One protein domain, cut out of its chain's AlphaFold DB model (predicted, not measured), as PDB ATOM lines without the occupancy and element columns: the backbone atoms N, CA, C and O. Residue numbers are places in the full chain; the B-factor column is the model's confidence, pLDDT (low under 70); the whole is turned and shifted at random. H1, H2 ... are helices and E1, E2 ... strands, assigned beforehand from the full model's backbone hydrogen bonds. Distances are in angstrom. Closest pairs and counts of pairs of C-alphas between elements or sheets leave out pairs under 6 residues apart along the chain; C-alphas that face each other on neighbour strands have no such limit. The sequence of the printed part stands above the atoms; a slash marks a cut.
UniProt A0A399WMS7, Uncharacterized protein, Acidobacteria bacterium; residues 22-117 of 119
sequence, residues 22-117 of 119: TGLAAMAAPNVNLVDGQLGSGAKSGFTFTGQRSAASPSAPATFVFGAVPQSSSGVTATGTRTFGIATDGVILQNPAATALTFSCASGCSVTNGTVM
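AT A GLANCE: This is residues 22 to 117 of the 119 residues of an uncharacterized protein of Acidobacteria bacterium (UniProt A0A399WMS7). A narrow, flat slab is built on a twisted sheet of four strands, in which the long hairpin of E1 and E2 runs along the longest axis and the shorter E3 and E4 follow on E2's other side. Two short helices, H1 and H2, sit beyond the E1 edge and only graze the sheet, while a small separate hairpin, E5 and E6, packs on E2, E3 and E4. The printed part has 96 residues, with two named helices and then six named strands along the chain; the large sheet has the order E1, E2, E3, E4, all antiparallel. The class is mixed, helices and strands, with under half of the residues in named elements. The whole is compact, with a radius of gyration of the C-alphas of 14.4 A and spans of 51 by 36 by 16 A.

HOW THE PARTS SIT: E1, residues 47 to 54, and E2, residues 63 to 70, form an antiparallel hairpin at 165 degrees, with N 48 and O 69 2.8 A apart, within hydrogen-bond range. E3, residues 83 to 86, is antiparallel to E2, with N 68 and O 84 at 2.8 A. E4, residues 92 to 95, is antiparallel to E3, with N 85 and O 93 at 2.9 A. These four make a meander, each strand the antiparallel neighbour of the one before; their sheet is twisted, with C-alphas up to 4.2 A off its best plane. E5, residues 102 to 104, and E6, residues 110 to 112, form another antiparallel hairpin, with N 112 and O 102 at 2.8 A. The closest C-alphas of E3 and E6, those of Ile 86 and Val 111, are 6.9 A apart. H1, residues 22 to 27, only grazes the large sheet with residues 22 to 24; its closest C-alpha pair with E1, Gly 23 and Gly 51, is 6.5 A apart. H2, residues 37 to 40, is only just on that sheet, with 5 pairs of C-alphas within 10 A, and only grazes it with residues 39 to 40. H1 and H2 touch, their closest C-alphas, Ala 25 and Gly 40, being 4.3 A apart. In H1 every O i to N i+4 pair is within hydrogen-bond range; H2 is too short for such a pair, and its one O i to N i+3 pair is not within range.

IN THESE COORDINATES: H1 begins at C-alpha 22, (136.140, 120.255, 65.321). E1 is 23.5 A long and E2 24.3 A, from C-alpha 63 at (134.368, 129.904, 77.099) to C-alpha 70. E3 measures 10.6 A and E4 10.4 A. E6 ends at C-alpha 112, (119.480, 132.785, 72.398).

THE WHOLE: The two C-alphas farthest apart, those of Pro 58 and Val 76, are 50.8 A apart. The link from E2 to E3, residues 71 to 82, is long. The printed part has no cut. Its mean pLDDT is 84.7, and residues 106 to 108 are under 70.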
ATOM      1  N   THR A  22     134.672 120.198  65.180       93.50
ATOM      2  CA  THR A  22     136.140 120.255  65.321       93.50
ATOM      3  C   THR A  22     136.580 119.923  66.747       93.50
ATOM      4  O   THR A  22     137.538 119.178  66.954       93.50
ATOM      5  N   GLY A  23     135.857 120.436  67.748       91.50
ATOM      6  CA  GLY A  23     136.141 120.140  69.156       91.50
ATOM      7  C   GLY A  23     135.920 118.666  69.501       91.50
ATOM      8  O   GLY A  23     136.745 118.059  70.180       91.50
ATOM      9  N   LEU A  24     134.846 118.067  68.979       93.69
ATOM     10  CA  LEU A  24     134.517 116.652  69.174       93.69
ATOM     11  C   LEU A  24     135.550 115.739  68.505       93.69
ATOM     12  O   LEU A  24     136.018 114.786  69.125       93.69
ATOM     13  N   ALA A  25     135.957 116.066  67.278       94.62
ATOM     14  CA  ALA A  25     136.983 115.334  66.546       94.62
ATOM     15  C   ALA A  25     138.332 115.368  67.281       94.62
ATOM     16  O   ALA A  25     138.998 114.341  67.396       94.62
ATOM     17  N   ALA A  26     138.708 116.522  67.847       91.81
ATOM     18  CA  ALA A  26     139.916 116.649  68.657       91.81
ATOM     19  C   ALA A  26     139.858 115.796  69.939       91.81
ATOM     20  O   ALA A  26     140.848 115.171  70.306       91.81
ATOM     21  N   MET A  27     138.698 115.722  70.600       90.88
ATOM     22  CA  MET A  27     138.504 114.889  71.797       90.88
ATOM     23  C   MET A  27     138.489 113.382  71.495       90.88
ATOM     24  O   MET A  27     138.853 112.582  72.358       90.88
ATOM     25  N   ALA A  28     138.084 112.995  70.286       94.31
ATOM     26  CA  ALA A  28     138.106 111.612  69.809       94.31
ATOM     27  C   ALA A  28     139.460 111.195  69.211       94.31
ATOM     28  O   ALA A  28     139.626 110.039  68.818       94.31
ATOM     29  N   ALA A  29     140.410 112.126  69.084       91.25
ATOM     30  CA  ALA A  29     141.680 111.865  68.426       91.25
ATOM     31  C   ALA A  29     142.461 110.736  69.127       91.25
ATOM     32  O   ALA A  29     142.389 110.600  70.359       91.25
ATOM     33  N   PRO A  30     143.262 109.954  68.374       89.31
ATOM     34  CA  PRO A  30     144.134 108.946  68.959       89.31
ATOM     35  C   PRO A  30     145.006 109.557  70.058       89.31
ATOM     36  O   PRO A  30     145.595 110.622  69.870       89.31
ATOM     37  N   ASN A  31     145.109 108.863  71.190       86.12
ATOM     38  CA  ASN A  31     145.825 109.294  72.400       86.12
ATOM     39  C   ASN A  31     145.142 110.399  73.233       86.12
ATOM     40  O   ASN A  31     145.633 110.694  74.321       86.12
ATOM     41  N   VAL A  32     144.014 110.971  72.782       88.44
ATOM     42  CA  VAL A  32     143.142 111.831  73.610       88.44
ATOM     43  C   VAL A  32     142.004 110.996  74.202       88.44
ATOM     44  O   VAL A  32     141.860 110.956  75.419       88.44
ATOM     45  N   ASN A  33     141.262 110.264  73.356       88.75
ATOM     46  CA  ASN A  33     140.253 109.261  73.744       88.75
ATOM     47  C   ASN A  33     139.242 109.722  74.823       88.75
ATOM     48  O   ASN A  33     138.809 108.919  75.649       88.75
ATOM     49  N   LEU A  34     138.869 111.007  74.836       89.81
ATOM     50  CA  LEU A  34     137.914 111.561  75.807       89.81
ATOM     51  C   LEU A  34     136.457 111.296  75.409       89.81
ATOM     52  O   LEU A  34     135.577 111.245  76.265       89.81
ATOM     53  N   VAL A  35     136.208 111.119  74.112       92.81
ATOM     54  CA  VAL A  35     134.916 110.707  73.557       92.81
ATOM     55  C   VAL A  35     135.126 109.597  72.531       92.81
ATOM     56  O   VAL A  35     136.220 109.434  71.989       92.81
ATOM     57  N   ASP A  36     134.082 108.821  72.252       95.06
ATOM     58  CA  ASP A  36     134.137 107.790  71.219       95.06
ATOM     59  C   ASP A  36     134.107 108.376  69.799       95.06
ATOM     60  O   ASP A  36     133.671 109.506  69.573       95.06
ATOM     61  N   GLY A  37     134.513 107.570  68.818       93.81
ATOM     62  CA  GLY A  37     134.601 107.997  67.421       93.81
ATOM     63  C   GLY A  37     133.265 108.383  66.774       93.81
ATOM     64  O   GLY A  37     133.269 109.195  65.850       93.81
ATOM     65  N   GLN A  38     132.121 107.868  67.247       94.62
ATOM     66  CA  GLN A  38     130.821 108.284  66.707       94.62
ATOM     67  C   GLN A  38     130.497 109.702  67.172       94.62
ATOM     68  O   GLN A  38     130.229 110.570  66.344       94.62
ATOM     69  N   LEU A  39     130.620 109.982  68.473       93.31
ATOM     70  CA  LEU A  39     130.470 111.351  68.971       93.31
ATOM     71  C   LEU A  39     131.532 112.288  68.372       93.31
ATOM     72  O   LEU A  39     131.207 113.414  68.004       93.31
ATOM     73  N   GLY A  40     132.760 111.802  68.175       94.75
ATOM     74  CA  GLY A  40     133.836 112.507  67.472       94.75
ATOM     75  C   GLY A  40     133.497 112.913  66.036       94.75
ATOM     76  O   GLY A  40     133.953 113.950  65.568       94.75
ATOM     77  N   SER A  41     132.647 112.141  65.352       95.25
ATOM     78  CA  SER A  41     132.136 112.490  64.018       95.25
ATOM     79  C   SER A  41     131.072 113.596  64.041       95.25
ATOM     80  O   SER A  41     130.709 114.123  62.992       95.25
ATOM     81  N   GLY A  42     130.584 113.982  65.223       94.31
ATOM     82  CA  GLY A  42     129.494 114.940  65.394       94.31
ATOM     83  C   GLY A  42     128.104 114.328  65.242       94.31
ATOM     84  O   GLY A  42     127.133 115.071  65.226       94.31
ATOM     85  N   ALA A  43     127.965 113.003  65.142       93.81
ATOM     86  CA  ALA A  43     126.671 112.341  65.002       93.81
ATOM     87  C   ALA A  43     126.556 111.135  65.937       93.81
ATOM     88  O   ALA A  43     127.318 110.175  65.831       93.81
ATOM     89  N   LYS A  44     125.579 111.159  66.848       92.38
ATOM     90  CA  LYS A  44     125.320 110.034  67.758       92.38
ATOM     91  C   LYS A  44     123.881 110.029  68.256       92.38
ATOM     92  O   LYS A  44     123.279 111.079  68.446       92.38
ATOM     93  N   SER A  45     123.317 108.839  68.459       90.62
ATOM     94  CA  SER A  45     121.963 108.656  69.009       90.62
ATOM     95  C   SER A  45     120.872 109.461  68.284       90.62
ATOM     96  O   SER A  45     119.890 109.864  68.898       90.62
ATOM     97  N   GLY A  46     121.048 109.716  66.982       89.88
ATOM     98  CA  GLY A  46     120.092 110.485  66.193       89.88
ATOM     99  C   GLY A  46     120.187 112.004  66.345       89.88
ATOM    100  O   GLY A  46     119.255 112.700  65.940       89.88
ATOM    101  N   PHE A  47     121.277 112.523  66.907       91.12
ATOM    102  CA  PHE A  47     121.561 113.951  67.015       91.12
ATOM    103  C   PHE A  47     122.852 114.304  66.282       91.12
ATOM    104  O   PHE A  47     123.827 113.550  66.311       91.12
ATOM    105  N   THR A  48     122.845 115.479  65.663       93.31
ATOM    106  CA  THR A  48     124.037 116.179  65.199       93.31
ATOM    107  C   THR A  48     124.519 117.095  66.317       93.31
ATOM    108  O   THR A  48     123.786 117.979  66.762       93.31
ATOM    109  N   PHE A  49     125.751 116.881  66.759       93.69
ATOM    110  CA  PHE A  49     126.418 117.625  67.811       93.69
ATOM    111  C   PHE A  49     127.417 118.609  67.218       93.69
ATOM    112  O   PHE A  49     128.262 118.240  66.399       93.69
ATOM    113  N   THR A  50     127.343 119.854  67.671       92.94
ATOM    114  CA  THR A  50     128.275 120.914  67.295       92.94
ATOM    115  C   THR A  50     128.685 121.715  68.520       92.94
ATOM    116  O   THR A  50     127.958 121.796  69.511       92.94
ATOM    117  N   GLY A  51     129.862 122.321  68.463       91.12
ATOM    118  CA  GLY A  51     130.362 123.199  69.507       91.12
ATOM    119  C   GLY A  51     131.275 124.274  68.946       91.12
ATOM    120  O   GLY A  51     131.722 124.213  67.802       91.12
ATOM    121  N   GLN A  52     131.541 125.264  69.781       89.44
ATOM    122  CA  GLN A  52     132.441 126.376  69.502       89.44
ATOM    123  C   GLN A  52     133.059 126.818  70.827       89.44
ATOM    124  O   GLN A  52     132.493 126.605  71.902       89.44
ATOM    125  N   ARG A  53     134.239 127.426  70.760       87.06
ATOM    126  CA  ARG A  53     134.923 128.009  71.917       87.06
ATOM    127  C   ARG A  53     135.213 129.483  71.705       87.06
ATOM    128  O   ARG A  53     135.379 129.914  70.572       87.06
ATOM    129  N   SER A  54     135.353 130.251  72.769       87.00
ATOM    130  CA  SER A  54     136.103 131.505  72.721       87.00
ATOM    131  C   SER A  54     137.427 131.292  73.437       87.00
ATOM    132  O   SER A  54     137.462 130.648  74.488       87.00
ATOM    133  N   ALA A  55     138.514 131.779  72.844       85.31
ATOM    134  CA  ALA A  55     139.835 131.676  73.447       85.31
ATOM    135  C   ALA A  55     139.930 132.558  74.696       85.31
ATOM    136  O   ALA A  55     139.299 133.615  74.774       85.31
ATOM    137  N   ALA A  56     140.743 132.138  75.658       84.62
ATOM    138  CA  ALA A  56     141.123 132.977  76.777       84.62
ATOM    139  C   ALA A  56     141.873 134.224  76.281       84.62
ATOM    140  O   ALA A  56     142.607 134.207  75.292       84.62
ATOM    141  N   SER A  57     141.715 135.313  77.019       83.75
ATOM    142  CA  SER A  57     142.455 136.558  76.843       83.75
ATOM    143  C   SER A  57     142.891 137.088  78.212       83.75
ATOM    144  O   SER A  57     142.369 136.639  79.235       83.75
ATOM    145  N   PRO A  58     143.800 138.075  78.280       85.50
ATOM    146  CA  PRO A  58     144.198 138.669  79.557       85.50
ATOM    147  C   PRO A  58     143.034 139.247  80.379       85.50
ATOM    148  O   PRO A  58     143.161 139.392  81.591       85.50
ATOM    149  N   SER A  59     141.913 139.587  79.735       83.94
ATOM    150  CA  SER A  59     140.739 140.205  80.360       83.94
ATOM    151  C   SER A  59     139.517 139.286  80.467       83.94
ATOM    152  O   SER A  59     138.533 139.684  81.088       83.94
ATOM    153  N   ALA A  60     139.547 138.081  79.888       81.31
ATOM    154  CA  ALA A  60     138.417 137.153  79.914       81.31
ATOM    155  C   ALA A  60     138.875 135.685  79.849       81.31
ATOM    156  O   ALA A  60     139.739 135.358  79.031       81.31
ATOM    157  N   PRO A  61     138.292 134.782  80.657       84.38
ATOM    158  CA  PRO A  61     138.587 133.356  80.569       84.38
ATOM    159  C   PRO A  61     138.053 132.751  79.261       84.38
ATOM    160  O   PRO A  61     137.134 133.292  78.642       84.38
ATOM    161  N   ALA A  62     138.598 131.597  78.868       85.19
ATOM    162  CA  ALA A  62     138.047 130.818  77.764       85.19
ATOM    163  C   ALA A  62     136.591 130.422  78.059       85.19
ATOM    164  O   ALA A  62     136.214 130.170  79.205       85.19
ATOM    165  N   THR A  63     135.774 130.330  77.014       86.81
ATOM    166  CA  THR A  63     134.368 129.904  77.099       86.81
ATOM    167  C   THR A  63     134.079 128.853  76.038       86.81
ATOM    168  O   THR A  63     134.821 128.717  75.065       86.81
ATOM    169  N   PHE A  64     133.007 128.095  76.219       87.62
ATOM    170  CA  PHE A  64     132.521 127.142  75.231       87.62
ATOM    171  C   PHE A  64     130.999 127.187  75.123       87.62
ATOM    172  O   PHE A  64     130.291 127.606  76.046       87.62
ATOM    173  N   VAL A  65     130.525 126.715  73.979       89.75
ATOM    174  CA  VAL A  65     129.123 126.433  73.695       89.75
ATOM    175  C   VAL A  65     129.001 125.082  73.028       89.75
ATOM    176  O   VAL A  65     129.907 124.624  72.325       89.75
ATOM    177  N   PHE A  66     127.857 124.453  73.247       91.12
ATOM    178  CA  PHE A  66     127.554 123.154  72.690       91.12
ATOM    179  C   PHE A  66     126.077 123.064  72.324       91.12
ATOM    180  O   PHE A  66     125.219 123.574  73.045       91.12
ATOM    181  N   GLY A  67     125.788 122.398  71.211       91.56
ATOM    182  CA  GLY A  67     124.445 122.203  70.688       91.56
ATOM    183  C   GLY A  67     124.236 120.783  70.171       91.56
ATOM    184  O   GLY A  67     125.157 120.140  69.671       91.56
ATOM    185  N   ALA A  68     122.999 120.309  70.278       92.50
ATOM    186  CA  ALA A  68     122.553 119.022  69.768       92.50
ATOM    187  C   ALA A  68     121.231 119.200  69.018       92.50
ATOM    188  O   ALA A  68     120.221 119.560  69.623       92.50
ATOM    189  N   VAL A  69     121.233 118.938  67.711       91.12
ATOM    190  CA  VAL A  69     120.066 119.074  66.825       91.12
ATOM    191  C   VAL A  69     119.617 117.682  66.365       91.12
ATOM    192  O   VAL A  69     120.468 116.910  65.921       91.12
ATOM    193  N   PRO A  70     118.322 117.322  66.438       91.00
ATOM    194  CA  PRO A  70     117.839 116.044  65.915       91.00
ATOM    195  C   PRO A  70     118.153 115.872  64.420       91.00
ATOM    196  O   PRO A  70     117.931 116.783  63.627       91.00
ATOM    197  N   GLN A  71     118.626 114.690  64.018       89.38
ATOM    198  CA  GLN A  71     118.893 114.352  62.611       89.38
ATOM    199  C   GLN A  71     117.609 114.099  61.817       89.38
ATOM    200  O   GLN A  71     117.547 114.390  60.626       89.38
ATOM    201  N   SER A  72     116.586 113.560  62.482       84.62
ATOM    202  CA  SER A  72     115.248 113.406  61.923       84.62
ATOM    203  C   SER A  72     114.226 113.936  62.919       84.62
ATOM    204  O   SER A  72     114.072 113.397  64.015       84.62
ATOM    205  N   SER A  73     113.537 115.007  62.533       74.81
ATOM    206  CA  SER A  73     112.577 115.722  63.378       74.81
ATOM    207  C   SER A  73     111.123 115.302  63.164       74.81
ATOM    208  O   SER A  73     110.230 115.793  63.853       74.81
ATOM    209  N   SER A  74     110.863 114.409  62.203       75.69
ATOM    210  CA  SER A  74     109.518 113.947  61.854       75.69
ATOM    211  C   SER A  74     109.524 112.526  61.282       75.69
ATOM    212  O   SER A  74     110.572 111.977  60.939       75.69
ATOM    213  N   GLY A  75     108.338 111.924  61.189       73.88
ATOM    214  CA  GLY A  75     108.161 110.553  60.714       73.88
ATOM    215  C   GLY A  75     108.376 109.497  61.802       73.88
ATOM    216  O   GLY A  75     108.711 109.796  62.944       73.88
ATOM    217  N   VAL A  76     108.163 108.231  61.437       72.81
ATOM    218  CA  VAL A  76     108.247 107.086  62.367       72.81
ATOM    219  C   VAL A  76     109.665 106.818  62.882       72.81
ATOM    220  O   VAL A  76     109.831 106.138  63.888       72.81
ATOM    221  N   THR A  77     110.681 107.363  62.213       71.25
ATOM    222  CA  THR A  77     112.097 107.271  62.597       71.25
ATOM    223  C   THR A  77     112.618 108.547  63.263       71.25
ATOM    224  O   THR A  77     113.833 108.721  63.363       71.25
ATOM    225  N   ALA A  78     111.739 109.467  63.686       70.31
ATOM    226  CA  ALA A  78     112.157 110.695  64.352       70.31
ATOM    227  C   ALA A  78     112.948 110.382  65.632       70.31
ATOM    228  O   ALA A  78     112.501 109.621  66.490       70.31
ATOM    229  N   THR A  79     114.122 110.989  65.763       70.00
ATOM    230  CA  THR A  79     115.054 110.778  66.884       70.00
ATOM    231  C   THR A  79     114.919 111.842  67.970       70.00
ATOM    232  O   THR A  79     115.551 111.759  69.019       70.00
ATOM    233  N   GLY A  80     114.055 112.830  67.739       71.94
ATOM    234  CA  GLY A  80     113.676 113.855  68.699       71.94
ATOM    235  C   GLY A  80     113.004 115.031  68.004       71.94
ATOM    236  O   GLY A  80     113.171 115.244  66.808       71.94
ATOM    237  N   THR A  81     112.246 115.822  68.757       74.88
ATOM    238  CA  THR A  81     111.663 117.084  68.267       74.88
ATOM    239  C   THR A  81     112.357 118.312  68.846       74.88
ATOM    240  O   THR A  81     112.058 119.427  68.438       74.88
ATOM    241  N   ARG A  82     113.283 118.120  69.793       81.81
ATOM    242  CA  ARG A  82     113.892 119.202  70.567       81.81
ATOM    243  C   ARG A  82     115.377 119.307  70.283       81.81
ATOM    244  O   ARG A  82     116.086 118.305  70.328       81.81
ATOM    245  N   THR A  83     115.827 120.528  70.046       89.00
ATOM    246  CA  THR A  83     117.242 120.884  70.073       89.00
ATOM    247  C   THR A  83     117.637 121.217  71.503       89.00
ATOM    248  O   THR A  83     116.864 121.858  72.219       89.00
ATOM    249  N   PHE A  84     118.844 120.832  71.900       90.06
ATOM    250  CA  PHE A  84     119.424 121.164  73.199       90.06
ATOM    251  C   PHE A  84     120.691 121.984  73.024       90.06
ATOM    252  O   PHE A  84     121.397 121.843  72.024       90.06
ATOM    253  N   GLY A  85     120.999 122.821  74.003       90.75
ATOM    254  CA  GLY A  85     122.250 123.552  74.024       90.75
ATOM    255  C   GLY A  85     122.601 124.046  75.409       90.75
ATOM    256  O   GLY A  85     121.740 124.210  76.271       90.75
ATOM    257  N   ILE A  86     123.891 124.259  75.602       89.25
ATOM    258  CA  ILE A  86     124.472 124.775  76.832       89.25
ATOM    259  C   ILE A  86     125.574 125.758  76.461       89.25
ATOM    260  O   ILE A  86     126.294 125.561  75.475       89.25
ATOM    261  N   ALA A  87     125.692 126.821  77.242       85.44
ATOM    262  CA  ALA A  87     126.808 127.741  77.171       85.44
ATOM    263  C   ALA A  87     127.594 127.717  78.486       85.44
ATOM    264  O   ALA A  87     127.346 126.913  79.385       85.44
ATOM    265  N   THR A  88     128.582 128.601  78.606       79.69
ATOM    266  CA  THR A  88     129.405 128.698  79.823       79.69
ATOM    267  C   THR A  88     128.614 129.213  81.037       79.69
ATOM    268  O   THR A  88     129.108 129.155  82.157       79.69
ATOM    269  N   ASP A  89     127.371 129.659  80.839       73.62
ATOM    270  CA  ASP A  89     126.405 129.937  81.906       73.62
ATOM    271  C   ASP A  89     125.965 128.679  82.683       73.62
ATOM    272  O   ASP A  89     125.432 128.797  83.785       73.62
ATOM    273  N   GLY A  90     126.219 127.481  82.144       79.44
ATOM    274  CA  GLY A  90     125.930 126.202  82.796       79.44
ATOM    275  C   GLY A  90     124.453 125.811  82.775       79.44
ATOM    276  O   GLY A  90     124.074 124.815  83.393       79.44
ATOM    277  N   VAL A  91     123.612 126.565  82.068       85.06
ATOM    278  CA  VAL A  91     122.180 126.286  81.955       85.06
ATOM    279  C   VAL A  91     121.939 125.470  80.692       85.06
ATOM    280  O   VAL A  91     122.423 125.809  79.615       85.06
ATOM    281  N   ILE A  92     121.171 124.386  80.809       87.25
ATOM    282  CA  ILE A  92     120.707 123.635  79.640       87.25
ATOM    283  C   ILE A  92     119.419 124.287  79.137       87.25
ATOM    284  O   ILE A  92     118.414 124.358  79.851       87.25
ATOM    285  N   LEU A  93     119.445 124.747  77.890       89.31
ATOM    286  CA  LEU A  93     118.281 125.267  77.188       89.31
ATOM    287  C   LEU A  93     117.819 124.272  76.124       89.31
ATOM    288  O   LEU A  93     118.615 123.559  75.512       89.31
ATOM    289  N   GLN A  94     116.513 124.262  75.877       88.50
ATOM    290  CA  GLN A  94     115.886 123.519  74.794       88.50
ATOM    291  C   GLN A  94     115.111 124.448  73.864       88.50
ATOM    292  O   GLN A  94     114.550 125.456  74.301       88.50
ATOM    293  N   ASN A  95     115.030 124.079  72.591       85.69
ATOM    294  CA  ASN A  95     114.096 124.666  71.639       85.69
ATOM    295  C   ASN A  95     113.202 123.549  71.067       85.69
ATOM    296  O   ASN A  95     113.733 122.527  70.625       85.69
ATOM    297  N   PRO A  96     111.861 123.705  71.077       79.31
ATOM    298  CA  PRO A  96     110.936 122.718  70.519       79.31
ATOM    299  C   PRO A  96     110.951 122.648  68.986       79.31
ATOM    300  O   PRO A  96     110.319 121.763  68.416       79.31
ATOM    301  N   ALA A  97     111.622 123.580  68.312       75.81
ATOM    302  CA  ALA A  97     111.934 123.477  66.900       75.81
ATOM    303  C   ALA A  97     113.234 122.681  66.718       75.81
ATOM    304  O   ALA A  97     114.229 122.931  67.400       75.81
ATOM    305  N   ALA A  98     113.261 121.781  65.731       71.25
ATOM    306  CA  ALA A  98     114.462 121.050  65.311       71.25
ATOM    307  C   ALA A  98     115.441 121.932  64.509       71.25
ATOM    308  O   ALA A  98     115.991 121.535  63.484       71.25
ATOM    309  N   THR A  99     115.613 123.170  64.955       78.00
ATOM    310  CA  THR A  99     116.553 124.150  64.422       78.00
ATOM    311  C   THR A  99     117.678 124.347  65.422       78.00
ATOM    312  O   THR A  99     117.465 124.219  66.629       78.00
ATOM    313  N   ALA A 100     118.871 124.677  64.929       80.31
ATOM    314  CA  ALA A 100     120.004 124.991  65.787       80.31
ATOM    315  C   ALA A 100     119.690 126.183  66.707       80.31
ATOM    316  O   ALA A 100     119.091 127.176  66.285       80.31
ATOM    317  N   LEU A 101     120.115 126.080  67.967       84.19
ATOM    318  CA  LEU A 101     120.139 127.213  68.885       84.19
ATOM    319  C   LEU A 101     121.168 128.241  68.402       84.19
ATOM    320  O   LEU A 101     122.171 127.889  67.780       84.19
ATOM    321  N   THR A 102     120.911 129.516  68.680       83.81
ATOM    322  CA  THR A 102     121.857 130.588  68.353       83.81
ATOM    323  C   THR A 102     122.719 130.875  69.570       83.81
ATOM    324  O   THR A 102     122.195 131.035  70.668       83.81
ATOM    325  N   PHE A 103     124.029 130.971  69.374       82.69
ATOM    326  CA  PHE A 103     124.990 131.230  70.441       82.69
ATOM    327  C   PHE A 103     125.654 132.593  70.225       82.69
ATOM    328  O   PHE A 103     126.001 132.941  69.097       82.69
ATOM    329  N   SER A 104     125.821 133.371  71.296       78.31
ATOM    330  CA  SER A 104     126.507 134.670  71.275       78.31
ATOM    331  C   SER A 104     127.636 134.670  72.298       78.31
ATOM    332  O   SER A 104     127.372 134.447  73.476       78.31
ATOM    333  N   CYS A 105     128.874 134.907  71.849       70.31
ATOM    334  CA  CYS A 105     130.100 134.667  72.627       70.31
ATOM    335  C   CYS A 105     131.073 135.865  72.679       70.31
ATOM    336  O   CYS A 105     132.286 135.675  72.740       70.31
ATOM    337  N   ALA A 106     130.573 137.106  72.669       61.62
ATOM    338  CA  ALA A 106     131.427 138.304  72.638       61.62
ATOM    339  C   ALA A 106     132.164 138.606  73.965       61.62
ATOM    340  O   ALA A 106     133.264 139.151  73.941       61.62
ATOM    341  N   SER A 107     131.588 138.254  75.121       56.09
ATOM    342  CA  SER A 107     132.176 138.513  76.453       56.09
ATOM    343  C   SER A 107     131.530 137.632  77.530       56.09
ATOM    344  O   SER A 107     131.125 138.099  78.591       56.09
ATOM    345  N   GLY A 108     131.347 136.359  77.189       64.69
ATOM    346  CA  GLY A 108     130.466 135.424  77.880       64.69
ATOM    347  C   GLY A 108     129.564 134.768  76.848       64.69
ATOM    348  O   GLY A 108     128.922 135.458  76.057       64.69
ATOM    349  N   CYS A 109     129.587 133.442  76.799       71.88
ATOM    350  CA  CYS A 109     128.737 132.703  75.886       71.88
ATOM    351  C   CYS A 109     127.337 132.562  76.480       71.88
ATOM    352  O   CYS A 109     127.197 132.139  77.624       71.88
ATOM    353  N   SER A 110     126.318 132.881  75.688       77.00
ATOM    354  CA  SER A 110     124.910 132.685  76.033       77.00
ATOM    355  C   SER A 110     124.159 132.048  74.872       77.00
ATOM    356  O   SER A 110     124.560 132.167  73.707       77.00
ATOM    357  N   VAL A 111     123.071 131.360  75.205       83.81
ATOM    358  CA  VAL A 111     122.161 130.759  74.233       83.81
ATOM    359  C   VAL A 111     120.956 131.675  74.039       83.81
ATOM    360  O   VAL A 111     120.249 132.001  74.990       83.81
ATOM    361  N   THR A 112     120.680 132.044  72.796       76.31
ATOM    362  CA  THR A 112     119.480 132.785  72.398       76.31
ATOM    363  C   THR A 112     118.483 131.826  71.749       76.31
ATOM    364  O   THR A 112     118.870 130.827  71.139       76.31
ATOM    365  N   ASN A 113     117.187 132.144  71.839       76.31
ATOM    366  CA  ASN A 113     116.102 131.353  71.243       76.31
ATOM    367  C   ASN A 113     115.955 129.939  71.852       76.31
ATOM    368  O   ASN A 113     115.602 128.987  71.160       76.31
ATOM    369  N   GLY A 114     116.243 129.800  73.148       80.88
ATOM    370  CA  GLY A 114     115.998 128.588  73.927       80.88
ATOM    371  C   GLY A 114     115.195 128.900  75.189       80.88
ATOM    372  O   GLY A 114     115.203 130.023  75.687       80.88
ATOM    373  N   THR A 115     114.490 127.905  75.711       86.50
ATOM    374  CA  THR A 115     113.850 127.945  77.029       86.50
ATOM    375  C   THR A 115     114.615 127.027  77.969       86.50
ATOM    376  O   THR A 115     115.005 125.932  77.565       86.50
ATOM    377  N   VAL A 116     114.820 127.450  79.216       86.56
ATOM    378  CA  VAL A 116     115.467 126.627  80.246       86.56
ATOM    379  C   VAL A 116     114.740 125.288  80.370       86.56
ATOM    380  O   VAL A 116     113.507 125.249  80.429       86.56
ATOM    381  N   MET A 117     115.489 124.187  80.393       79.75
ATOM    382  CA  MET A 117     114.921 122.889  80.740       79.75
ATOM    383  C   MET A 117     114.569 122.888  82.230       79.75
ATOM    384  O   MET A 117     115.455 122.891  83.079       79.75
TER     385      MET A 117